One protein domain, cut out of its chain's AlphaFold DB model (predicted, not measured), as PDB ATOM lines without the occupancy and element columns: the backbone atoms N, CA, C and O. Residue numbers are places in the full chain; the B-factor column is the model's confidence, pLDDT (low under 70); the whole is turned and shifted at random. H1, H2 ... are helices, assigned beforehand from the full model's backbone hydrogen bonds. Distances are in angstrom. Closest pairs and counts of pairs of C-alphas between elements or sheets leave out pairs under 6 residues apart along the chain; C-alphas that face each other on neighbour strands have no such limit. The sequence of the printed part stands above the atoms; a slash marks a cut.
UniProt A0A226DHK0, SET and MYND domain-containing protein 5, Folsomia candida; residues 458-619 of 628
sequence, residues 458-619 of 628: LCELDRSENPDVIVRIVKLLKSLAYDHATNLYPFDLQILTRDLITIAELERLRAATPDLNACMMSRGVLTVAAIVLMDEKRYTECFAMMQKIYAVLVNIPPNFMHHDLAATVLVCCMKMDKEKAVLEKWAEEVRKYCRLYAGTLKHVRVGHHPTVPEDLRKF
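This is residues 458 to 619 of the 628 residues of the protein "SET and MYND domain-containing protein 5" of Folsomia candida (UniProt A0A226DHK0). Helices stack in a zigzag, most of them packing on the next with the chain reversing at each step, from H2 and H3 at one end through H5, H6 and H7 to H8 at the other. Short H4 packs on H3 and H6, short H9 and H10 pack on H8 and H7, and H1 lies at the H2 end without touching any helix. The printed part has 162 residues with ten named helices, H1 to H10 in chain order, and no named strand, and its class is all helix. It is compact, with a radius of gyration of the C-alphas of 16.3 A, and the C-alphas span 49 by 37 by 32 A.

H1, residues 458 to 464, and H2, residues 467 to 479, are only just apart, at 8.0 A between their closest C-alphas. H2 and H3, residues 493 to 509, form a helical hairpin at a shallow tilt of 19 degrees, with the C-alphas of Leu 476 and Thr 502 closest at 6.3 A. H4, residues 518 to 521, touches residues 503 to 507 of H3 alone, the closest C-alphas being those of Leu 506 and Cys 519, 7.2 A apart. H3 is close to but not clearly touching H5, residues 523 to 535, where the C-alphas of Ile 503 and Val 525 are closest at 7.0 A. H5, H6, residues 539 to 553, and H7, residues 562 to 575, form an up and down bundle, each running against the one before it. H5 and H6 form a hairpin at a shallow tilt of 32 degrees, with the closest C-alphas, of Ala 529 and Cys 542, 5.4 A apart. H6 touches H4 with residues 548 to 552 alone, and the C-alphas of Met 520 and Ile 549 are closest at 5.7 A. H6 and H7 form a hairpin at a shallow tilt of 27 degrees, with the C-alphas of Tyr 539 and Cys 572 closest at 5.3 A. H7 and H8, residues 580 to 598, form a hairpin at a shallow tilt of 22 degrees, with the C-alphas of His 563 and Tyr 593 closest at 4.9 A. H9, residues 601 to 605, touches residues 590 to 595 of H8 alone, with the C-alphas of Cys 594 and Leu 601 closest at 5.3 A. H10, residues 612 to 617, touches H7 at a tilt of 37 degrees, only just steep, running the same way, with the C-alphas of Val 571 and Val 612 closest at 7.2 A. In H1, H2, H3, H7 and H8 every O i to N i+4 pair is within hydrogen-bond range. The counts are 6 of 9 in H5, 9 of 11 in H6, 1 of 2 in H10 and 0 of 1 in H9, where 2 of 2 O i to N i+3 pairs are in range, and H4 is too short for an O i to N i+4 pair.

H1 begins at C-alpha 458, (52.657, -38.079, -29.414). From first to last C-alpha, H2 measures 18.4 A, H3 24.6 A, H5 16.8 A, H6 19.7 A and H7 20.2 A. H8, the longest, measures 26.3 A and begins at C-alpha 580, (54.828, -62.789, -5.152). H10 ends at C-alpha 617, (59.109, -58.501, 4.221).

The C-alphas farthest apart, of Pro 467 and Lys 618, are 50.1 A apart. The printed part has no cut, and the link from H2 to H3, residues 480 to 492, is long. The mean pLDDT of the printed part is 92.7, and residues 559 to 560 are under 70.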
ATOM      1  N   LEU A 458      53.641 -38.935 -30.089       92.38
ATOM      2  CA  LEU A 458      52.657 -38.079 -29.414       92.38
ATOM      3  C   LEU A 458      52.332 -36.804 -30.212       92.38
ATOM      4  O   LEU A 458      51.193 -36.349 -30.207       92.38
ATOM      5  N   CYS A 459      53.316 -36.195 -30.877       91.88
ATOM      6  CA  CYS A 459      53.088 -35.004 -31.704       91.88
ATOM      7  C   CYS A 459      52.349 -35.335 -33.003       91.88
ATOM      8  O   CYS A 459      51.546 -34.526 -33.463       91.88
ATOM      9  N   GLU A 460      52.620 -36.491 -33.604       93.25
ATOM     10  CA  GLU A 460      51.891 -36.964 -34.783       93.25
ATOM     11  C   GLU A 460      50.446 -37.323 -34.433       93.25
ATOM     12  O   GLU A 460      49.529 -36.883 -35.131       93.25
ATOM     13  N   LEU A 461      50.235 -38.020 -33.309       92.44
ATOM     14  CA  LEU A 461      48.902 -38.299 -32.783       92.44
ATOM     15  C   LEU A 461      48.118 -37.000 -32.582       92.44
ATOM     16  O   LEU A 461      47.106 -36.811 -33.243       92.44
ATOM     17  N   ASP A 462      48.621 -36.067 -31.767       91.12
ATOM     18  CA  ASP A 462      47.921 -34.809 -31.469       91.12
ATOM     19  C   ASP A 462      47.635 -33.959 -32.720       91.12
ATOM     20  O   ASP A 462      46.619 -33.271 -32.772       91.12
ATOM     21  N   ARG A 463      48.503 -34.003 -33.741       91.44
ATOM     22  CA  ARG A 463      48.303 -33.268 -35.003       91.44
ATOM     23  C   ARG A 463      47.227 -33.897 -35.888       91.44
ATOM     24  O   ARG A 463      46.553 -33.177 -36.619       91.44
ATOM     25  N   SER A 464      47.129 -35.223 -35.871       92.44
ATOM     26  CA  SER A 464      46.141 -35.986 -36.644       92.44
ATOM     27  C   SER A 464      44.809 -36.174 -35.908       92.44
ATOM     28  O   SER A 464      43.821 -36.569 -36.525       92.44
ATOM     29  N   GLU A 465      44.781 -35.878 -34.607       91.94
ATOM     30  CA  GLU A 465      43.623 -36.030 -33.735       91.94
ATOM     31  C   GLU A 465      42.471 -35.119 -34.173       91.94
ATOM     32  O   GLU A 465      42.661 -33.952 -34.530       91.94
ATOM     33  N   ASN A 466      41.245 -35.637 -34.094       91.75
ATOM     34  CA  ASN A 466      40.060 -34.834 -34.363       91.75
ATOM     35  C   ASN A 466      39.987 -33.653 -33.360       91.75
ATOM     36  O   ASN A 466      40.003 -33.891 -32.147       91.75
ATOM     37  N   PRO A 467      39.847 -32.392 -33.823       90.25
ATOM     38  CA  PRO A 467      39.707 -31.228 -32.946       90.25
ATOM     39  C   PRO A 467      38.622 -31.374 -31.870       90.25
ATOM     40  O   PRO A 467      38.816 -30.912 -30.744       90.25
ATOM     41  N   ASP A 468      37.519 -32.064 -32.168       92.31
ATOM     42  CA  ASP A 468      36.438 -32.315 -31.210       92.31
ATOM     43  C   ASP A 468      36.903 -33.184 -30.035       92.31
ATOM     44  O   ASP A 468      36.511 -32.944 -28.890       92.31
ATOM     45  N   VAL A 469      37.783 -34.160 -30.290       91.62
ATOM     46  CA  VAL A 469      38.388 -35.003 -29.249       91.62
ATOM     47  C   VAL A 469      39.299 -34.159 -28.360       91.62
ATOM     48  O   VAL A 469      39.192 -34.235 -27.137       91.62
ATOM     49  N   ILE A 470      40.126 -33.285 -28.941       88.88
ATOM     50  CA  ILE A 470      41.004 -32.379 -28.180       88.88
ATOM     51  C   ILE A 470      40.173 -31.445 -27.287       88.88
ATOM     52  O   ILE A 470      40.424 -31.338 -26.083       88.88
ATOM     53  N   VAL A 471      39.147 -30.797 -27.849       91.38
ATOM     54  CA  VAL A 471      38.236 -29.913 -27.102       91.38
ATOM     55  C   VAL A 471      37.529 -30.685 -25.988       91.38
ATOM     56  O   VAL A 471      37.396 -30.183 -24.865       91.38
ATOM     57  N   ARG A 472      37.110 -31.925 -26.263       94.94
ATOM     58  CA  ARG A 472      36.480 -32.804 -25.278       94.94
ATOM     59  C   ARG A 472      37.430 -33.146 -24.131       94.94
ATOM     60  O   ARG A 472      37.011 -33.011 -22.983       94.94
ATOM     61  N   ILE A 473      38.684 -33.510 -24.412       92.19
ATOM     62  CA  ILE A 473      39.714 -33.780 -23.393       92.19
ATOM     63  C   ILE A 473      39.908 -32.553 -22.497       92.19
ATOM     64  O   ILE A 473      39.806 -32.662 -21.277       92.19
ATOM     65  N   VAL A 474      40.109 -31.367 -23.083       91.25
ATOM     66  CA  VAL A 474      40.300 -30.120 -22.319       91.25
ATOM     67  C   VAL A 474      39.095 -29.824 -21.424       91.25
ATOM     68  O   VAL A 474      39.263 -29.434 -20.267       91.25
ATOM     69  N   LYS A 475      37.872 -30.024 -21.931       95.12
ATOM     70  CA  LYS A 475      36.642 -29.822 -21.154       95.12
ATOM     71  C   LYS A 475      36.531 -30.802 -19.986       95.12
ATOM     72  O   LYS A 475      36.156 -30.383 -18.896       95.12
ATOM     73  N   LEU A 476      36.847 -32.077 -20.209       96.25
ATOM     74  CA  LEU A 476      36.803 -33.111 -19.172       96.25
ATOM     75  C   LEU A 476      37.845 -32.844 -18.081       96.25
ATOM     76  O   LEU A 476      37.495 -32.851 -16.904       96.25
ATOM     77  N   LEU A 477      39.084 -32.507 -18.456       93.56
ATOM     78  CA  LEU A 477      40.140 -32.157 -17.501       93.56
ATOM     79  C   LEU A 477      39.746 -30.968 -16.615       93.56
ATOM     80  O   LEU A 477      39.904 -31.036 -15.403       93.56
ATOM     81  N   LYS A 478      39.155 -29.914 -17.197       93.38
ATOM     82  CA  LYS A 478      38.644 -28.751 -16.445       93.38
ATOM     83  C   LYS A 478      37.437 -29.061 -15.555       93.38
ATOM     84  O   LYS A 478      37.107 -28.250 -14.700       93.38
ATOM     85  N   SER A 479      36.737 -30.170 -15.799       95.56
ATOM     86  CA  SER A 479      35.561 -30.567 -15.016       95.56
ATOM     87  C   SER A 479      35.889 -31.427 -13.796       95.56
ATOM     88  O   SER A 479      35.010 -31.631 -12.959       95.56
ATOM     89  N   LEU A 480      37.134 -31.910 -13.689       96.50
ATOM     90  CA  LEU A 480      37.623 -32.569 -12.481       96.50
ATOM     91  C   LEU A 480      37.571 -31.589 -11.303       96.50
ATOM     92  O   LEU A 480      37.780 -30.390 -11.468       96.50
ATOM     93  N   ALA A 481      37.299 -32.099 -10.105       96.19
ATOM     94  CA  ALA A 481      37.151 -31.293  -8.895       96.19
ATOM     95  C   ALA A 481      38.468 -30.702  -8.382       96.19
ATOM     96  O   ALA A 481      38.444 -29.833  -7.515       96.19
ATOM     97  N   TYR A 482      39.599 -31.209  -8.875       95.25
ATOM     98  CA  TYR A 482      40.928 -30.778  -8.469       95.25
ATOM     99  C   TYR A 482      41.122 -29.274  -8.684       95.25
ATOM    100  O   TYR A 482      40.993 -28.766  -9.799       95.25
ATOM    101  N   ASP A 483      41.481 -28.572  -7.614       91.62
ATOM    102  CA  ASP A 483      41.744 -27.144  -7.644       91.62
ATOM    103  C   ASP A 483      43.230 -26.884  -7.909       91.62
ATOM    104  O   ASP A 483      44.101 -27.124  -7.071       91.62
ATOM    105  N   HIS A 484      43.517 -26.347  -9.093       85.88
ATOM    106  CA  HIS A 484      44.868 -25.990  -9.515       85.88
ATOM    107  C   HIS A 484      45.479 -24.821  -8.727       85.88
ATOM    108  O   HIS A 484      46.702 -24.699  -8.710       85.88
ATOM    109  N   ALA A 485      44.669 -23.965  -8.095       85.81
ATOM    110  CA  ALA A 485      45.161 -22.833  -7.315       85.81
ATOM    111  C   ALA A 485      45.646 -23.277  -5.931       85.81
ATOM    112  O   ALA A 485      46.698 -22.842  -5.470       85.81
ATOM    113  N   THR A 486      44.898 -24.170  -5.279       87.19
ATOM    114  CA  THR A 486      45.251 -24.689  -3.949       87.19
ATOM    115  C   THR A 486      46.063 -25.985  -4.000       87.19
ATOM    116  O   THR A 486      46.665 -26.362  -2.999       87.19
ATOM    117  N   ASN A 487      46.131 -26.646  -5.164       84.75
ATOM    118  CA  ASN A 487      46.644 -28.009  -5.357       84.75
ATOM    119  C   ASN A 487      45.915 -29.058  -4.495       84.75
ATOM    120  O   ASN A 487      46.517 -30.055  -4.092       84.75
ATOM    121  N   LEU A 488      44.623 -28.852  -4.217       89.12
ATOM    122  CA  LEU A 488      43.813 -29.731  -3.372       89.12
ATOM    123  C   LEU A 488      42.663 -30.375  -4.146       89.12
ATOM    124  O   LEU A 488      42.131 -29.819  -5.106       89.12
ATOM    125  N   TYR A 489      42.245 -31.553  -3.683       93.94
ATOM    126  CA  TYR A 489      41.038 -32.223  -4.152       93.94
ATOM    127  C   TYR A 489      39.948 -32.134  -3.070       93.94
ATOM    128  O   TYR A 489      40.156 -32.649  -1.970       93.94
ATOM    129  N   PRO A 490      38.795 -31.496  -3.340       93.12
ATOM    130  CA  PRO A 490      37.713 -31.366  -2.369       93.12
ATOM    131  C   PRO A 490      36.942 -32.686  -2.279       93.12
ATOM    132  O   PRO A 490      35.964 -32.906  -2.992       93.12
ATOM    133  N   PHE A 491      37.425 -33.601  -1.441       93.06
ATOM    134  CA  PHE A 491      36.867 -34.943  -1.360       93.06
ATOM    135  C   PHE A 491      35.404 -34.960  -0.883       93.06
ATOM    136  O   PHE A 491      35.066 -34.443   0.180       93.06
ATOM    137  N   ASP A 492      34.565 -35.624  -1.678       94.75
ATOM    138  CA  ASP A 492      33.213 -36.087  -1.368       94.75
ATOM    139  C   ASP A 492      32.927 -37.319  -2.250       94.75
ATOM    140  O   ASP A 492      33.438 -37.422  -3.371       94.75
ATOM    141  N   LEU A 493      32.119 -38.269  -1.770       93.75
ATOM    142  CA  LEU A 493      31.889 -39.532  -2.479       93.75
ATOM    143  C   LEU A 493      31.178 -39.339  -3.831       93.75
ATOM    144  O   LEU A 493      31.476 -40.054  -4.795       93.75
ATOM    145  N   GLN A 494      30.261 -38.371  -3.934       95.81
ATOM    146  CA  GLN A 494      29.578 -38.053  -5.190       95.81
ATOM    147  C   GLN A 494      30.542 -37.376  -6.163       95.81
ATOM    148  O   GLN A 494      30.554 -37.717  -7.349       95.81
ATOM    149  N   ILE A 495      31.392 -36.478  -5.655       96.38
ATOM    150  CA  ILE A 495      32.454 -35.836  -6.439       96.38
ATOM    151  C   ILE A 495      33.426 -36.889  -6.984       96.38
ATOM    152  O   ILE A 495      33.657 -36.929  -8.190       96.38
ATOM    153  N   LEU A 496      33.927 -37.795  -6.136       96.69
ATOM    154  CA  LEU A 496      34.799 -38.894  -6.562       96.69
ATOM    155  C   LEU A 496      34.124 -39.774  -7.616       96.69
ATOM    156  O   LEU A 496      34.733 -40.091  -8.631       96.69
ATOM    157  N   THR A 497      32.862 -40.147  -7.419       96.69
ATOM    158  CA  THR A 497      32.131 -40.970  -8.395       96.69
ATOM    159  C   THR A 497      32.034 -40.287  -9.761       96.69
ATOM    160  O   THR A 497      32.303 -40.908 -10.790       96.69
ATOM    161  N   ARG A 498      31.689 -38.995  -9.778       97.44
ATOM    162  CA  ARG A 498      31.631 -38.184 -11.000       97.44
ATOM    163  C   ARG A 498      32.995 -38.096 -11.685       97.44
ATOM    164  O   ARG A 498      33.086 -38.244 -12.906       97.44
ATOM    165  N   ASP A 499      34.050 -37.859 -10.916       97.62
ATOM    166  CA  ASP A 499      35.395 -37.702 -11.459       97.62
ATOM    167  C   ASP A 499      35.939 -39.033 -11.986       97.62
ATOM    168  O   ASP A 499      36.521 -39.054 -13.065       97.62
ATOM    169  N   LEU A 500      35.646 -40.170 -11.346       97.44
ATOM    170  CA  LEU A 500      35.986 -41.495 -11.881       97.44
ATOM    171  C   LEU A 500      35.311 -41.776 -13.232       97.44
ATOM    172  O   LEU A 500      35.955 -42.310 -14.134       97.44
ATOM    173  N   ILE A 501      34.048 -41.371 -13.413       97.44
ATOM    174  CA  ILE A 501      33.357 -41.462 -14.713       97.44
ATOM    175  C   ILE A 501      34.054 -40.575 -15.755       97.44
ATOM    176  O   ILE A 501      34.264 -40.993 -16.896       97.44
ATOM    177  N   THR A 502      34.444 -39.364 -15.354       97.69
ATOM    178  CA  THR A 502      35.170 -38.409 -16.205       97.69
ATOM    179  C   THR A 502      36.532 -38.966 -16.631       97.69
ATOM    180  O   THR A 502      36.889 -38.889 -17.805       97.69
ATOM    181  N   ILE A 503      37.266 -39.595 -15.713       96.75
ATOM    182  CA  ILE A 503      38.563 -40.228 -15.982       96.75
ATOM    183  C   ILE A 503      38.403 -41.444 -16.903       96.75
ATOM    184  O   ILE A 503      39.169 -41.598 -17.850       96.75
ATOM    185  N   ALA A 504      37.381 -42.276 -16.692       96.06
ATOM    186  CA  ALA A 504      37.098 -43.412 -17.571       96.06
ATOM    187  C   ALA A 504      36.708 -42.976 -18.998       96.06
ATOM    188  O   ALA A 504      36.935 -43.703 -19.965       96.06
ATOM    189  N   GLU A 505      36.099 -41.800 -19.159       96.25
ATOM    190  CA  GLU A 505      35.878 -41.188 -20.474       96.25
ATOM    191  C   GLU A 505      37.194 -40.697 -21.096       96.25
ATOM    192  O   GLU A 505      37.463 -41.015 -22.252       96.25
ATOM    193  N   LEU A 506      38.032 -39.979 -20.337       94.69
ATOM    194  CA  LEU A 506      39.358 -39.529 -20.789       94.69
ATOM    195  C   LEU A 506      40.223 -40.695 -21.284       94.69
ATOM    196  O   LEU A 506      40.876 -40.601 -22.323       94.69
ATOM    197  N   GLU A 507      40.186 -41.819 -20.575       93.56
ATOM    198  CA  GLU A 507      40.847 -43.049 -20.994       93.56
ATOM    199  C   GLU A 507      40.325 -43.550 -22.347       93.56
ATOM    200  O   GLU A 507      41.113 -43.838 -23.251       93.56
ATOM    201  N   ARG A 508      38.997 -43.635 -22.504       94.12
ATOM    202  CA  ARG A 508      38.358 -44.171 -23.713       94.12
ATOM    203  C   ARG A 508      38.653 -43.348 -24.961       94.12
ATOM    204  O   ARG A 508      38.791 -43.935 -26.031       94.12
ATOM    205  N   LEU A 509      38.806 -42.030 -24.828       92.69
ATOM    206  CA  LEU A 509      39.130 -41.142 -25.951       92.69
ATOM    207  C   LEU A 509      40.459 -41.495 -26.636       92.69
ATOM    208  O   LEU A 509      40.611 -41.209 -27.818       92.69
ATOM    209  N   ARG A 510      41.395 -42.148 -25.931       90.50
ATOM    210  CA  ARG A 510      42.693 -42.591 -26.475       90.50
ATOM    211  C   ARG A 510      42.997 -44.063 -26.204       90.50
ATOM    212  O   ARG A 510      44.157 -44.460 -26.119       90.50
ATOM    213  N   ALA A 511      41.965 -44.900 -26.111       90.50
ATOM    214  CA  ALA A 511      42.127 -46.325 -25.812       90.50
ATOM    215  C   ALA A 511      42.975 -47.089 -26.851       90.50
ATOM    216  O   ALA A 511      43.577 -48.105 -26.517       90.50
ATOM    217  N   ALA A 512      43.048 -46.601 -28.096       91.25
ATOM    218  CA  ALA A 512      43.863 -47.200 -29.155       91.25
ATOM    219  C   ALA A 512      45.379 -46.983 -28.966       91.25
ATOM    220  O   ALA A 512      46.176 -47.736 -29.519       91.25
ATOM    221  N   THR A 513      45.779 -45.971 -28.193       92.75
ATOM    222  CA  THR A 513      47.183 -45.589 -27.960       92.75
ATOM    223  C   THR A 513      47.406 -45.271 -26.474       92.75
ATOM    224  O   THR A 513      47.650 -44.115 -26.111       92.75
ATOM    225  N   PRO A 514      47.273 -46.266 -25.578       91.31
ATOM    226  CA  PRO A 514      47.268 -46.037 -24.134       91.31
ATOM    227  C   PRO A 514      48.591 -45.461 -23.607       91.31
ATOM    228  O   PRO A 514      48.580 -44.662 -22.677       91.31
ATOM    229  N   ASP A 515      49.719 -45.799 -24.230       91.81
ATOM    230  CA  ASP A 515      51.054 -45.295 -23.885       91.81
ATOM    231  C   ASP A 515      51.305 -43.843 -24.339       91.81
ATOM    232  O   ASP A 515      52.288 -43.226 -23.930       91.81
ATOM    233  N   LEU A 516      50.401 -43.284 -25.154       92.06
ATOM    234  CA  LEU A 516      50.392 -41.886 -25.600       92.06
ATOM    235  C   LEU A 516      49.277 -41.066 -24.931       92.06
ATOM    236  O   LEU A 516      49.052 -39.905 -25.290       92.06
ATOM    237  N   ASN A 517      48.553 -41.642 -23.966       91.12
ATOM    238  CA  ASN A 517      47.431 -40.970 -23.321       91.12
ATOM    239  C   ASN A 517      47.886 -39.974 -22.236       91.12
ATOM    240  O   ASN A 517      47.637 -40.146 -21.043       91.12
ATOM    241  N   ALA A 518      48.561 -38.907 -22.668       87.31
ATOM    242  CA  ALA A 518      49.169 -37.888 -21.815       87.31
ATOM    243  C   ALA A 518      48.196 -37.232 -20.813       87.31
ATOM    244  O   ALA A 518      48.633 -36.781 -19.757       87.31
ATOM    245  N   CYS A 519      46.880 -37.207 -21.074       88.25
ATOM    246  CA  CYS A 519      45.922 -36.617 -20.131       88.25
ATOM    247  C   CYS A 519      45.809 -37.403 -18.814       88.25
ATOM    248  O   CYS A 519      45.437 -36.824 -17.789       88.25
ATOM    249  N   MET A 520      46.184 -38.689 -18.817       91.06
ATOM    250  CA  MET A 520      46.256 -39.517 -17.608       91.06
ATOM    251  C   MET A 520      47.304 -39.009 -16.609       91.06
ATOM    252  O   MET A 520      47.217 -39.311 -15.427       91.06
ATOM    253  N   MET A 521      48.263 -38.205 -17.071       88.19
ATOM    254  CA  MET A 521      49.323 -37.611 -16.255       88.19
ATOM    255  C   MET A 521      48.988 -36.190 -15.776       88.19
ATOM    256  O   MET A 521      49.831 -35.509 -15.198       88.19
ATOM    257  N   SER A 522      47.758 -35.715 -15.994       89.62
ATOM    258  CA  SER A 522      47.323 -34.434 -15.431       89.62
ATOM    259  C   SER A 522      47.265 -34.494 -13.900       89.62
ATOM    260  O   SER A 522      46.922 -35.526 -13.321       89.62
ATOM    261  N   ARG A 523      47.559 -33.368 -13.231       88.25
ATOM    262  CA  ARG A 523      47.590 -33.297 -11.756       88.25
ATOM    263  C   ARG A 523      46.308 -33.821 -11.109       88.25
ATOM    264  O   ARG A 523      46.397 -34.623 -10.193       88.25
ATOM    265  N   GLY A 524      45.136 -33.447 -11.628       92.62
ATOM    266  CA  GLY A 524      43.858 -33.921 -11.090       92.62
ATOM    267  C   GLY A 524      43.685 -35.438 -11.181       92.62
ATOM    268  O   GLY A 524      43.284 -36.062 -10.202       92.62
ATOM    269  N   VAL A 525      44.049 -36.049 -12.316       94.56
ATOM    270  CA  VAL A 525      43.992 -37.511 -12.480       94.56
ATOM    271  C   VAL A 525      44.989 -38.197 -11.547       94.56
ATOM    272  O   VAL A 525      44.611 -39.139 -10.858       94.56
ATOM    273  N   LEU A 526      46.228 -37.700 -11.471       91.94
ATOM    274  CA  LEU A 526      47.255 -38.236 -10.572       91.94
ATOM    275  C   LEU A 526      46.837 -38.139  -9.100       91.94
ATOM    276  O   LEU A 526      47.012 -39.103  -8.362       91.94
ATOM    277  N   THR A 527      46.251 -37.018  -8.671       93.31
ATOM    278  CA  THR A 527      45.752 -36.843  -7.301       93.31
ATOM    279  C   THR A 527      44.622 -37.819  -6.994       93.31
ATOM    280  O   THR A 527      44.657 -38.474  -5.954       93.31
ATOM    281  N   VAL A 528      43.648 -37.980  -7.896       95.88
ATOM    282  CA  VAL A 528      42.582 -38.975  -7.702       95.88
ATOM    283  C   VAL A 528      43.175 -40.384  -7.623       95.88
ATOM    284  O   VAL A 528      42.873 -41.123  -6.688       95.88
ATOM    285  N   ALA A 529      44.050 -40.736  -8.567       95.06
ATOM    286  CA  ALA A 529      44.624 -42.068  -8.686       95.06
ATOM    287  C   ALA A 529      45.515 -42.441  -7.496       95.06
ATOM    288  O   ALA A 529      45.304 -43.481  -6.887       95.06
ATOM    289  N   ALA A 530      46.510 -41.609  -7.182       92.25
ATOM    290  CA  ALA A 530      47.593 -41.957  -6.268       92.25
ATOM    291  C   ALA A 530      47.352 -41.531  -4.814       92.25
ATOM    292  O   ALA A 530      48.011 -42.061  -3.923       92.25
ATOM    293  N   ILE A 531      46.433 -40.587  -4.573       92.25
ATOM    294  CA  ILE A 531      46.154 -40.043  -3.235       92.25
ATOM    295  C   ILE A 531      44.734 -40.428  -2.809       92.25
ATOM    296  O   ILE A 531      44.562 -41.253  -1.918       92.25
ATOM    297  N   VAL A 532      43.708 -39.925  -3.502       95.44
ATOM    298  CA  VAL A 532      42.307 -40.076  -3.061       95.44
ATOM    299  C   VAL A 532      41.871 -41.543  -3.008       95.44
ATOM    300  O   VAL A 532      41.313 -41.991  -2.011       95.44
ATOM    301  N   LEU A 533      42.126 -42.327  -4.063       96.50
ATOM    302  CA  LEU A 533      41.746 -43.746  -4.069       96.50
ATOM    303  C   LEU A 533      42.520 -44.575  -3.037       96.50
ATOM    304  O   LEU A 533      41.996 -45.580  -2.551       96.50
ATOM    305  N   MET A 534      43.749 -44.171  -2.709       94.94
ATOM    306  CA  MET A 534      44.566 -44.819  -1.684       94.94
ATOM    307  C   MET A 534      44.015 -44.558  -0.281       94.94
ATOM    308  O   MET A 534      43.831 -45.516   0.474       94.94
ATOM    309  N   ASP A 535      43.688 -43.304   0.034       94.25
ATOM    310  CA  ASP A 535      43.119 -42.897   1.325       94.25
ATOM    311  C   ASP A 535      41.769 -43.581   1.585       94.25
ATOM    312  O   ASP A 535      41.523 -44.122   2.668       94.25
ATOM    313  N   GLU A 536      40.945 -43.689   0.540       95.38
ATOM    314  CA  GLU A 536      39.654 -44.385   0.570       95.38
ATOM    315  C   GLU A 536      39.772 -45.915   0.482       95.38
ATOM    316  O   GLU A 536      38.767 -46.626   0.422       95.38
ATOM    317  N   LYS A 537      40.996 -46.461   0.466       96.19
ATOM    318  CA  LYS A 537      41.281 -47.907   0.411       96.19
ATOM    319  C   LYS A 537      40.661 -48.613  -0.805       96.19
ATOM    320  O   LYS A 537      40.440 -49.826  -0.784       96.19
ATOM    321  N   ARG A 538      40.416 -47.888  -1.902       97.00
ATOM    322  CA  ARG A 538      39.888 -48.410  -3.177       97.00
ATOM    323  C   ARG A 538      41.021 -48.969  -4.042       97.00
ATOM    324  O   ARG A 538      41.219 -48.571  -5.190       97.00
ATOM    325  N   TYR A 539      41.777 -49.918  -3.485       97.62
ATOM    326  CA  TYR A 539      43.043 -50.390  -4.062       97.62
ATOM    327  C   TYR A 539      42.903 -51.012  -5.454       97.62
ATOM    328  O   TYR A 539      43.783 -50.831  -6.285       97.62
ATOM    329  N   THR A 540      41.797 -51.705  -5.742       97.00
ATOM    330  CA  THR A 540      41.552 -52.295  -7.069       97.00
ATOM    331  C   THR A 540      41.467 -51.230  -8.159       97.00
ATOM    332  O   THR A 540      42.037 -51.393  -9.238       97.00
ATOM    333  N   GLU A 541      40.775 -50.129  -7.876       96.50
ATOM    334  CA  GLU A 541      40.600 -49.023  -8.817       96.50
ATOM    335  C   GLU A 541      41.876 -48.196  -8.933       96.50
ATOM    336  O   GLU A 541      42.289 -47.871 -10.046       96.50
ATOM    337  N   CYS A 542      42.541 -47.944  -7.799       97.19
ATOM    338  CA  CYS A 542      43.856 -47.315  -7.767       97.19
ATOM    339  C   CYS A 542      44.850 -48.098  -8.629       97.19
ATOM    340  O   CYS A 542      45.445 -47.543  -9.546       97.19
ATOM    341  N   PHE A 543      44.973 -49.411  -8.414       96.94
ATOM    342  CA  PHE A 543      45.858 -50.279  -9.186       96.94
ATOM    343  C   PHE A 543      45.575 -50.197 -10.690       96.94
ATOM    344  O   PHE A 543      46.489 -49.952 -11.476       96.94
ATOM    345  N   ALA A 544      44.309 -50.339 -11.094       95.31
ATOM    346  CA  ALA A 544      43.921 -50.294 -12.502       95.31
ATOM    347  C   ALA A 544      44.233 -48.939 -13.160       95.31
ATOM    348  O   ALA A 544      44.677 -48.898 -14.308       95.31
ATOM    349  N   MET A 545      44.022 -47.828 -12.447       95.75
ATOM    350  CA  MET A 545      44.318 -46.486 -12.951       95.75
ATOM    351  C   MET A 545      45.825 -46.220 -13.007       95.75
ATOM    352  O   MET A 545      46.338 -45.747 -14.022       95.75
ATOM    353  N   MET A 546      46.554 -46.602 -11.959       94.81
ATOM    354  CA  MET A 546      47.998 -46.416 -11.869       94.81
ATOM    355  C   MET A 546      48.765 -47.245 -12.905       94.81
ATOM    356  O   MET A 546      49.780 -46.780 -13.413       94.81
ATOM    357  N   GLN A 547      48.272 -48.423 -13.305       93.00
ATOM    358  CA  GLN A 547      48.857 -49.176 -14.423       93.00
ATOM    359  C   GLN A 547      48.760 -48.424 -15.761       93.00
ATOM    360  O   GLN A 547      49.687 -48.486 -16.567       93.00
ATOM    361  N   LYS A 548      47.664 -47.692 -15.991       93.00
ATOM    362  CA  LYS A 548      47.457 -46.887 -17.209       93.00
ATOM    363  C   LYS A 548      48.348 -45.648 -17.202       93.00
ATOM    364  O   LYS A 548      48.993 -45.352 -18.199       93.00
ATOM    365  N   ILE A 549      48.443 -44.983 -16.052       92.50
ATOM    366  CA  ILE A 549      49.387 -43.884 -15.800       92.50
ATOM    367  C   ILE A 549      50.825 -44.357 -16.061       92.50
ATOM    368  O   ILE A 549      51.577 -43.727 -16.801       92.50
ATOM    369  N   TYR A 550      51.190 -45.519 -15.520       91.69
ATOM    370  CA  TYR A 550      52.520 -46.093 -15.680       91.69
ATOM    371  C   TYR A 550      52.862 -46.420 -17.147       91.69
ATOM    372  O   TYR A 550      54.006 -46.233 -17.559       91.69
ATOM    373  N   ALA A 551      51.888 -46.843 -17.962       91.06
ATOM    374  CA  ALA A 551      52.096 -47.101 -19.391       91.06
ATOM    375  C   ALA A 551      52.538 -45.854 -20.181       91.06
ATOM    376  O   ALA A 551      53.256 -45.981 -21.170       91.06
ATOM    377  N   VAL A 552      52.159 -44.655 -19.728       90.06
ATOM    378  CA  VAL A 552      52.657 -43.380 -20.269       90.06
ATOM    379  C   VAL A 552      54.006 -43.023 -19.639       90.06
ATOM    380  O   VAL A 552      54.940 -42.612 -20.325       90.06
ATOM    381  N   LEU A 553      54.136 -43.225 -18.326       87.31
ATOM    382  CA  LEU A 553      55.316 -42.869 -17.535       87.31
ATOM    383  C   LEU A 553      56.612 -43.519 -18.036       87.31
ATOM    384  O   LEU A 553      57.653 -42.861 -18.066       87.31
ATOM    385  N   VAL A 554      56.557 -44.794 -18.448       88.62
ATOM    386  CA  VAL A 554      57.737 -45.537 -18.934       88.62
ATOM    387  C   VAL A 554      58.422 -44.851 -20.102       88.62
ATOM    388  O   VAL A 554      59.586 -45.128 -20.354       88.62
ATOM    389  N   ASN A 555      57.714 -43.972 -20.806       87.75
ATOM    390  CA  ASN A 555      58.171 -43.288 -21.996       87.75
ATOM    391  C   ASN A 555      58.847 -41.932 -21.736       87.75
ATOM    392  O   ASN A 555      59.442 -41.348 -22.639       87.75
ATOM    393  N   ILE A 556      58.847 -41.474 -20.487       84.38
ATOM    394  CA  ILE A 556      59.247 -40.117 -20.114       84.38
ATOM    395  C   ILE A 556      60.439 -40.178 -19.152       84.38
ATOM    396  O   ILE A 556      60.477 -41.077 -18.305       84.38
ATOM    397  N   PRO A 557      61.409 -39.244 -19.237       84.38
ATOM    398  CA  PRO A 557      62.560 -39.233 -18.340       84.38
ATOM    399  C   PRO A 557      62.155 -39.211 -16.851       84.38
ATOM    400  O   PRO A 557      61.203 -38.515 -16.508       84.38
ATOM    401  N   PRO A 558      62.890 -39.888 -15.942       76.12
ATOM    402  CA  PRO A 558      62.556 -40.075 -14.523       76.12
ATOM    403  C   PRO A 558      62.544 -38.813 -13.638       76.12
ATOM    404  O   PRO A 558      62.623 -38.911 -12.417       76.12
ATOM    405  N   ASN A 559      62.489 -37.618 -14.220       68.12
ATOM    406  CA  ASN A 559      62.523 -36.341 -13.503       68.12
ATOM    407  C   ASN A 559      61.140 -35.953 -12.921       68.12
ATOM    408  O   ASN A 559      61.032 -34.921 -12.271       68.12
ATOM    409  N   PHE A 560      60.100 -36.778 -13.125       60.12
ATOM    410  CA  PHE A 560      58.687 -36.468 -12.847       60.12
ATOM    411  C   PHE A 560      58.029 -37.438 -11.837       60.12
ATOM    412  O   PHE A 560      56.945 -37.960 -12.086       60.12
ATOM    413  N   MET A 561      58.660 -37.677 -10.679       70.81
ATOM    414  CA  MET A 561      58.101 -38.487  -9.567       70.81
ATOM    415  C   MET A 561      57.921 -39.995  -9.851       70.81
ATOM    416  O   MET A 561      57.109 -40.668  -9.215       70.81
ATOM    417  N   HIS A 562      58.688 -40.572 -10.782       79.56
ATOM    418  CA  HIS A 562      58.516 -41.974 -11.193       79.56
ATOM    419  C   HIS A 562      58.590 -42.993 -10.047       79.56
ATOM    420  O   HIS A 562      57.875 -43.995 -10.071       79.56
ATOM    421  N   HIS A 563      59.435 -42.741  -9.044       86.62
ATOM    422  CA  HIS A 563      59.603 -43.640  -7.902       86.62
ATOM    423  C   HIS A 563      58.341 -43.701  -7.023       86.62
ATOM    424  O   HIS A 563      57.932 -44.798  -6.646       86.62
ATOM    425  N   ASP A 564      57.680 -42.567  -6.768       88.19
ATOM    426  CA  ASP A 564      56.441 -42.498  -5.982       88.19
ATOM    427  C   ASP A 564      55.273 -43.196  -6.681       88.19
ATOM    428  O   ASP A 564      54.491 -43.920  -6.054       88.19
ATOM    429  N   LEU A 565      55.159 -43.017  -8.001       91.25
ATOM    430  CA  LEU A 565      54.106 -43.654  -8.792       91.25
ATOM    431  C   LEU A 565      54.294 -45.177  -8.824       91.25
ATOM    432  O   LEU A 565      53.336 -45.916  -8.592       91.25
ATOM    433  N   ALA A 566      55.524 -45.657  -9.037       94.31
ATOM    434  CA  ALA A 566      55.836 -47.084  -8.967       94.31
ATOM    435  C   ALA A 566      55.591 -47.656  -7.558       94.31
ATOM    436  O   ALA A 566      55.029 -48.746  -7.427       94.31
ATOM    437  N   ALA A 567      55.944 -46.908  -6.505       95.44
ATOM    438  CA  ALA A 567      55.718 -47.318  -5.120       95.44
ATOM    439  C   ALA A 567      54.222 -47.433  -4.809       95.44
ATOM    440  O   ALA A 567      53.795 -48.405  -4.193       95.44
ATOM    441  N   THR A 568      53.407 -46.505  -5.312       96.12
ATOM    442  CA  THR A 568      51.947 -46.548  -5.156       96.12
ATOM    443  C   THR A 568      51.346 -47.809  -5.782       96.12
ATOM    444  O   THR A 568      50.522 -48.480  -5.155       96.12
ATOM    445  N   VAL A 569      51.796 -48.193  -6.986       96.94
ATOM    446  CA  VAL A 569      51.351 -49.446  -7.619       96.94
ATOM    447  C   VAL A 569      51.736 -50.655  -6.768       96.94
ATOM    448  O   VAL A 569      50.901 -51.530  -6.530       96.94
ATOM    449  N   LEU A 570      52.974 -50.688  -6.273       97.81
ATOM    450  CA  LEU A 570      53.456 -51.767  -5.419       97.81
ATOM    451  C   LEU A 570      52.637 -51.886  -4.126       97.81
ATOM    452  O   LEU A 570      52.258 -52.990  -3.737       97.81
ATOM    453  N   VAL A 571      52.316 -50.761  -3.483       97.75
ATOM    454  CA  VAL A 571      51.477 -50.753  -2.280       97.75
ATOM    455  C   VAL A 571      50.082 -51.282  -2.584       97.75
ATOM    456  O   VAL A 571      49.587 -52.109  -1.821       97.75
ATOM    457  N   CYS A 572      49.466 -50.912  -3.710       98.00
ATOM    458  CA  CYS A 572      48.201 -51.529  -4.121       98.00
ATOM    459  C   CYS A 572      48.324 -53.047  -4.268       98.00
ATOM    460  O   CYS A 572      47.475 -53.773  -3.757       98.00
ATOM    461  N   CYS A 573      49.390 -53.541  -4.909       98.00
ATOM    462  CA  CYS A 573      49.625 -54.979  -5.019       98.00
ATOM    463  C   CYS A 573      49.705 -55.659  -3.645       98.00
ATOM    464  O   CYS A 573      49.080 -56.701  -3.462       98.00
ATOM    465  N   MET A 574      50.412 -55.059  -2.681       98.00
ATOM    466  CA  MET A 574      50.507 -55.582  -1.312       98.00
ATOM    467  C   MET A 574      49.147 -55.579  -0.606       98.00
ATOM    468  O   MET A 574      48.770 -56.559   0.026       98.00
ATOM    469  N   LYS A 575      48.372 -54.493  -0.723       97.50
ATOM    470  CA  LYS A 575      47.045 -54.376  -0.091       97.50
ATOM    471  C   LYS A 575      46.003 -55.315  -0.696       97.50
ATOM    472  O   LYS A 575      45.036 -55.656  -0.023       97.50
ATOM    473  N   MET A 576      46.200 -55.718  -1.947       97.31
ATOM    474  CA  MET A 576      45.357 -56.672  -2.669       97.31
ATOM    475  C   MET A 576      45.858 -58.121  -2.570       97.31
ATOM    476  O   MET A 576      45.303 -58.971  -3.263       97.31
ATOM    477  N   ASP A 577      46.908 -58.387  -1.784       96.81
ATOM    478  CA  ASP A 577      47.530 -59.711  -1.625       96.81
ATOM    479  C   ASP A 577      47.867 -60.382  -2.974       96.81
ATOM    480  O   ASP A 577      47.552 -61.541  -3.239       96.81
ATOM    481  N   LYS A 578      48.450 -59.604  -3.899       97.19
ATOM    482  CA  LYS A 578      48.863 -60.117  -5.213       97.19
ATOM    483  C   LYS A 578      49.987 -61.143  -5.075       97.19
ATOM    484  O   LYS A 578      50.801 -61.084  -4.160       97.19
ATOM    485  N   GLU A 579      50.074 -62.034  -6.061       97.06
ATOM    486  CA  GLU A 579      51.122 -63.051  -6.144       97.06
ATOM    487  C   GLU A 579      52.535 -62.456  -6.040       97.06
ATOM    488  O   GLU A 579      52.823 -61.382  -6.584       97.06
ATOM    489  N   LYS A 580      53.444 -63.211  -5.411       96.50
ATOM    490  CA  LYS A 580      54.828 -62.789  -5.152       96.50
ATOM    491  C   LYS A 580      55.549 -62.275  -6.403       96.50
ATOM    492  O   LYS A 580      56.193 -61.235  -6.340       96.50
ATOM    493  N   ALA A 581      55.374 -62.932  -7.551       97.25
ATOM    494  CA  ALA A 581      56.001 -62.522  -8.811       97.25
ATOM    495  C   ALA A 581      55.576 -61.110  -9.270       97.25
ATOM    496  O   ALA A 581      56.372 -60.361  -9.837       97.25
ATOM    497  N   VAL A 582      54.324 -60.713  -9.003       97.06
ATOM    498  CA  VAL A 582      53.822 -59.366  -9.320       97.06
ATOM    499  C   VAL A 582      54.455 -58.332  -8.391       97.06
ATOM    500  O   VAL A 582      54.852 -57.259  -8.849       97.06
ATOM    501  N   LEU A 583      54.578 -58.661  -7.105       97.94
ATOM    502  CA  LEU A 583      55.240 -57.813  -6.114       97.94
ATOM    503  C   LEU A 583      56.730 -57.637  -6.427       97.94
ATOM    504  O   LEU A 583      57.218 -56.514  -6.398       97.94
ATOM    505  N   GLU A 584      57.438 -58.710  -6.789       97.50
ATOM    506  CA  GLU A 584      58.858 -58.673  -7.165       97.50
ATOM    507  C   GLU A 584      59.094 -57.785  -8.392       97.50
ATOM    508  O   GLU A 584      60.003 -56.953  -8.386       97.50
ATOM    509  N   LYS A 585      58.225 -57.880  -9.409       96.62
ATOM    510  CA  LYS A 585      58.272 -57.001 -10.586       96.62
ATOM    511  C   LYS A 585      58.167 -55.523 -10.201       96.62
ATOM    512  O   LYS A 585      58.956 -54.706 -10.668       96.62
ATOM    513  N   TRP A 586      57.175 -55.164  -9.387       96.62
ATOM    514  CA  TRP A 586      56.961 -53.767  -9.004       96.62
ATOM    515  C   TRP A 586      58.002 -53.265  -8.004       96.62
ATOM    516  O   TRP A 586      58.395 -52.105  -8.088       96.62
ATOM    517  N   ALA A 587      58.511 -54.129  -7.124       96.81
ATOM    518  CA  ALA A 587      59.653 -53.810  -6.277       96.81
ATOM    519  C   ALA A 587      60.869 -53.423  -7.128       96.81
ATOM    520  O   ALA A 587      61.494 -52.405  -6.842       96.81
ATOM    521  N   GLU A 588      61.154 -54.151  -8.212       95.50
ATOM    522  CA  GLU A 588      62.270 -53.811  -9.097       95.50
ATOM    523  C   GLU A 588      62.066 -52.484  -9.839       95.50
ATOM    524  O   GLU A 588      63.009 -51.707  -9.971       95.50
ATOM    525  N   GLU A 589      60.840 -52.149 -10.246       94.69
ATOM    526  CA  GLU A 589      60.564 -50.826 -10.821       94.69
ATOM    527  C   GLU A 589      60.780 -49.695  -9.804       94.69
ATOM    528  O   GLU A 589      61.379 -48.670 -10.143       94.69
ATOM    529  N   VAL A 590      60.385 -49.883  -8.540       95.00
ATOM    530  CA  VAL A 590      60.691 -48.912  -7.476       95.00
ATOM    531  C   VAL A 590      62.204 -48.791  -7.279       95.00
ATOM    532  O   VAL A 590      62.718 -47.671  -7.212       95.00
ATOM    533  N   ARG A 591      62.941 -49.911  -7.249       94.50
ATOM    534  CA  ARG A 591      64.409 -49.902  -7.129       94.50
ATOM    535  C   ARG A 591      65.070 -49.150  -8.276       94.50
ATOM    536  O   ARG A 591      65.893 -48.263  -8.044       94.50
ATOM    537  N   LYS A 592      64.675 -49.468  -9.509       93.38
ATOM    538  CA  LYS A 592      65.135 -48.810 -10.734       93.38
ATOM    539  C   LYS A 592      64.959 -47.299 -10.645       93.38
ATOM    540  O   LYS A 592      65.931 -46.572 -10.844       93.38
ATOM    541  N   TYR A 593      63.766 -46.804 -10.307       92.94
ATOM    542  CA  TYR A 593      63.544 -45.358 -10.242       92.94
ATOM    543  C   TYR A 593      64.214 -44.692  -9.041       92.94
ATOM    544  O   TYR A 593      64.660 -43.560  -9.187       92.94
ATOM    545  N   CYS A 594      64.391 -45.373  -7.904       92.38
ATOM    546  CA  CYS A 594      65.211 -44.847  -6.805       92.38
ATOM    547  C   CYS A 594      66.676 -44.657  -7.236       92.38
ATOM    548  O   CYS A 594      67.272 -43.614  -6.966       92.38
ATOM    549  N   ARG A 595      67.252 -45.621  -7.968       91.44
ATOM    550  CA  ARG A 595      68.626 -45.526  -8.494       91.44
ATOM    551  C   ARG A 595      68.758 -44.443  -9.561       91.44
ATOM    552  O   ARG A 595      69.655 -43.616  -9.466       91.44
ATOM    553  N   LEU A 596      67.848 -44.408 -10.533       91.50
ATOM    554  CA  LEU A 596      67.867 -43.396 -11.594       91.50
ATOM    555  C   LEU A 596      67.606 -41.983 -11.059       91.50
ATOM    556  O   LEU A 596      68.152 -41.023 -11.598       91.50
ATOM    557  N   TYR A 597      66.761 -41.847 -10.029       89.62
ATOM    558  CA  TYR A 597      66.385 -40.545  -9.492       89.62
ATOM    559  C   TYR A 597      67.360 -40.011  -8.437       89.62
ATOM    560  O   TYR A 597      67.705 -38.839  -8.491       89.62
ATOM    561  N   ALA A 598      67.797 -40.849  -7.498       89.50
ATOM    562  CA  ALA A 598      68.561 -40.422  -6.323       89.50
ATOM    563  C   ALA A 598      69.922 -41.124  -6.178       89.50
ATOM    564  O   ALA A 598      70.648 -40.886  -5.215       89.50
ATOM    565  N   GLY A 599      70.267 -42.054  -7.073       90.25
ATOM    566  CA  GLY A 599      71.500 -42.843  -6.982       90.25
ATOM    567  C   GLY A 599      71.523 -43.859  -5.832       90.25
ATOM    568  O   GLY A 599      72.546 -44.502  -5.597       90.25
ATOM    569  N   THR A 600      70.425 -44.020  -5.085       90.88
ATOM    570  CA  THR A 600      70.351 -44.909  -3.915       90.88
ATOM    571  C   THR A 600      68.941 -45.441  -3.687       90.88
ATOM    572  O   THR A 600      67.955 -44.730  -3.877       90.88
ATOM    573  N   LEU A 601      68.839 -46.680  -3.198       92.69
ATOM    574  CA  LEU A 601      67.565 -47.250  -2.756       92.69
ATOM    575  C   LEU A 601      67.016 -46.614  -1.483       92.69
ATOM    576  O   LEU A 601      65.813 -46.689  -1.245       92.69
ATOM    577  N   LYS A 602      67.856 -45.952  -0.676       91.88
ATOM    578  CA  LYS A 602      67.407 -45.279   0.553       91.88
ATOM    579  C   LYS A 602      66.353 -44.207   0.279       91.88
ATOM    580  O   LYS A 602      65.563 -43.900   1.168       91.88
ATOM    581  N   HIS A 603      66.288 -43.695  -0.949       90.81
ATOM    582  CA  HIS A 603      65.297 -42.707  -1.355       90.81
ATOM    583  C   HIS A 603      63.845 -43.195  -1.246       90.81
ATOM    584  O   HIS A 603      62.954 -42.378  -1.044       90.81
ATOM    585  N   VAL A 604      63.599 -44.513  -1.245       92.62
ATOM    586  CA  VAL A 604      62.263 -45.085  -0.982       92.62
ATOM    587  C   VAL A 604      61.651 -44.601   0.346       92.62
ATOM    588  O   VAL A 604      60.441 -44.654   0.525       92.62
ATOM    589  N   ARG A 605      62.478 -44.110   1.280       91.88
ATOM    590  CA  ARG A 605      62.071 -43.585   2.592       91.88
ATOM    591  C   ARG A 605      61.548 -42.152   2.584       91.88
ATOM    592  O   ARG A 605      61.046 -41.717   3.611       91.88
ATOM    593  N   VAL A 606      61.721 -41.419   1.487       86.00
ATOM    594  CA  VAL A 606      61.378 -39.987   1.396       86.00
ATOM    595  C   VAL A 606      60.038 -39.769   0.682       86.00
ATOM    596  O   VAL A 606      59.416 -38.727   0.856       86.00
ATOM    597  N   GLY A 607      59.584 -40.754  -0.097       80.38
ATOM    598  CA  GLY A 607      58.333 -40.692  -0.852       80.38
ATOM    599  C   GLY A 607      57.069 -40.888  -0.009       80.38
ATOM    600  O   GLY A 607      57.116 -41.038   1.212       80.38
ATOM    601  N   HIS A 608      55.917 -40.972  -0.681       85.88
ATOM    602  CA  HIS A 608      54.606 -41.137  -0.024       85.88
ATOM    603  C   HIS A 608      54.435 -42.469   0.729       85.88
ATOM    604  O   HIS A 608      53.553 -42.593   1.577       85.88
ATOM    605  N   HIS A 609      55.271 -43.468   0.431       92.44
ATOM    606  CA  HIS A 609      55.168 -44.820   0.989       92.44
ATOM    607  C   HIS A 609      56.480 -45.262   1.662       92.44
ATOM    608  O   HIS A 609      57.119 -46.217   1.212       92.44
ATOM    609  N   PRO A 610      56.908 -44.605   2.757       94.19
ATOM    610  CA  PRO A 610      58.236 -44.808   3.338       94.19
ATOM    611  C   PRO A 610      58.433 -46.188   3.986       94.19
ATOM    612  O   PRO A 610      59.572 -46.581   4.238       94.19
ATOM    613  N   THR A 611      57.354 -46.932   4.259       95.94
ATOM    614  CA  THR A 611      57.367 -48.265   4.896       95.94
ATOM    615  C   THR A 611      57.420 -49.428   3.906       95.94
ATOM    616  O   THR A 611      57.415 -50.584   4.330       95.94
ATOM    617  N   VAL A 612      57.489 -49.155   2.594       96.62
ATOM    618  CA  VAL A 612      57.550 -50.192   1.544       96.62
ATOM    619  C   VAL A 612      58.575 -51.293   1.854       96.62
ATOM    620  O   VAL A 612      58.210 -52.465   1.737       96.62
ATOM    621  N   PRO A 613      59.816 -50.991   2.293       96.38
ATOM    622  CA  PRO A 613      60.784 -52.038   2.607       96.38
ATOM    623  C   PRO A 613      60.348 -52.998   3.721       96.38
ATOM    624  O   PRO A 613      60.576 -54.199   3.601       96.38
ATOM    625  N   GLU A 614      59.730 -52.510   4.800       96.44
ATOM    626  CA  GLU A 614      59.224 -53.366   5.881       96.44
ATOM    627  C   GLU A 614      57.981 -54.134   5.454       96.44
ATOM    628  O   GLU A 614      57.841 -55.309   5.792       96.44
ATOM    629  N   ASP A 615      57.078 -53.484   4.724       96.56
ATOM    630  CA  ASP A 615      55.831 -54.105   4.292       96.56
ATOM    631  C   ASP A 615      56.084 -55.267   3.325       96.56
ATOM    632  O   ASP A 615      55.447 -56.313   3.456       96.56
ATOM    633  N   LEU A 616      57.087 -55.150   2.448       96.88
ATOM    634  CA  LEU A 616      57.515 -56.220   1.540       96.88
ATOM    635  C   LEU A 616      58.032 -57.475   2.253       96.88
ATOM    636  O   LEU A 616      57.857 -58.585   1.741       96.88
ATOM    637  N   ARG A 617      58.608 -57.343   3.457       96.06
ATOM    638  CA  ARG A 617      59.109 -58.501   4.221       96.06
ATOM    639  C   ARG A 617      57.997 -59.487   4.568       96.06
ATOM    640  O   ARG A 617      58.257 -60.686   4.626       96.06
ATOM    641  N   LYS A 618      56.755 -59.012   4.725       96.19
ATOM    642  CA  LYS A 618      55.570 -59.861   4.961       96.19
ATOM    643  C   LYS A 618      55.309 -60.831   3.803       96.19
ATOM    644  O   LYS A 618      54.721 -61.884   4.014       96.19
ATOM    645  N   PHE A 619      55.799 -60.498   2.609       96.94
ATOM    646  CA  PHE A 619      55.686 -61.295   1.389       96.94
ATOM    647  C   PHE A 619      56.978 -62.065   1.058       96.94
ATOM    648  O   PHE A 619      57.095 -62.655  -0.016       96.94
TER     649      PHE A 619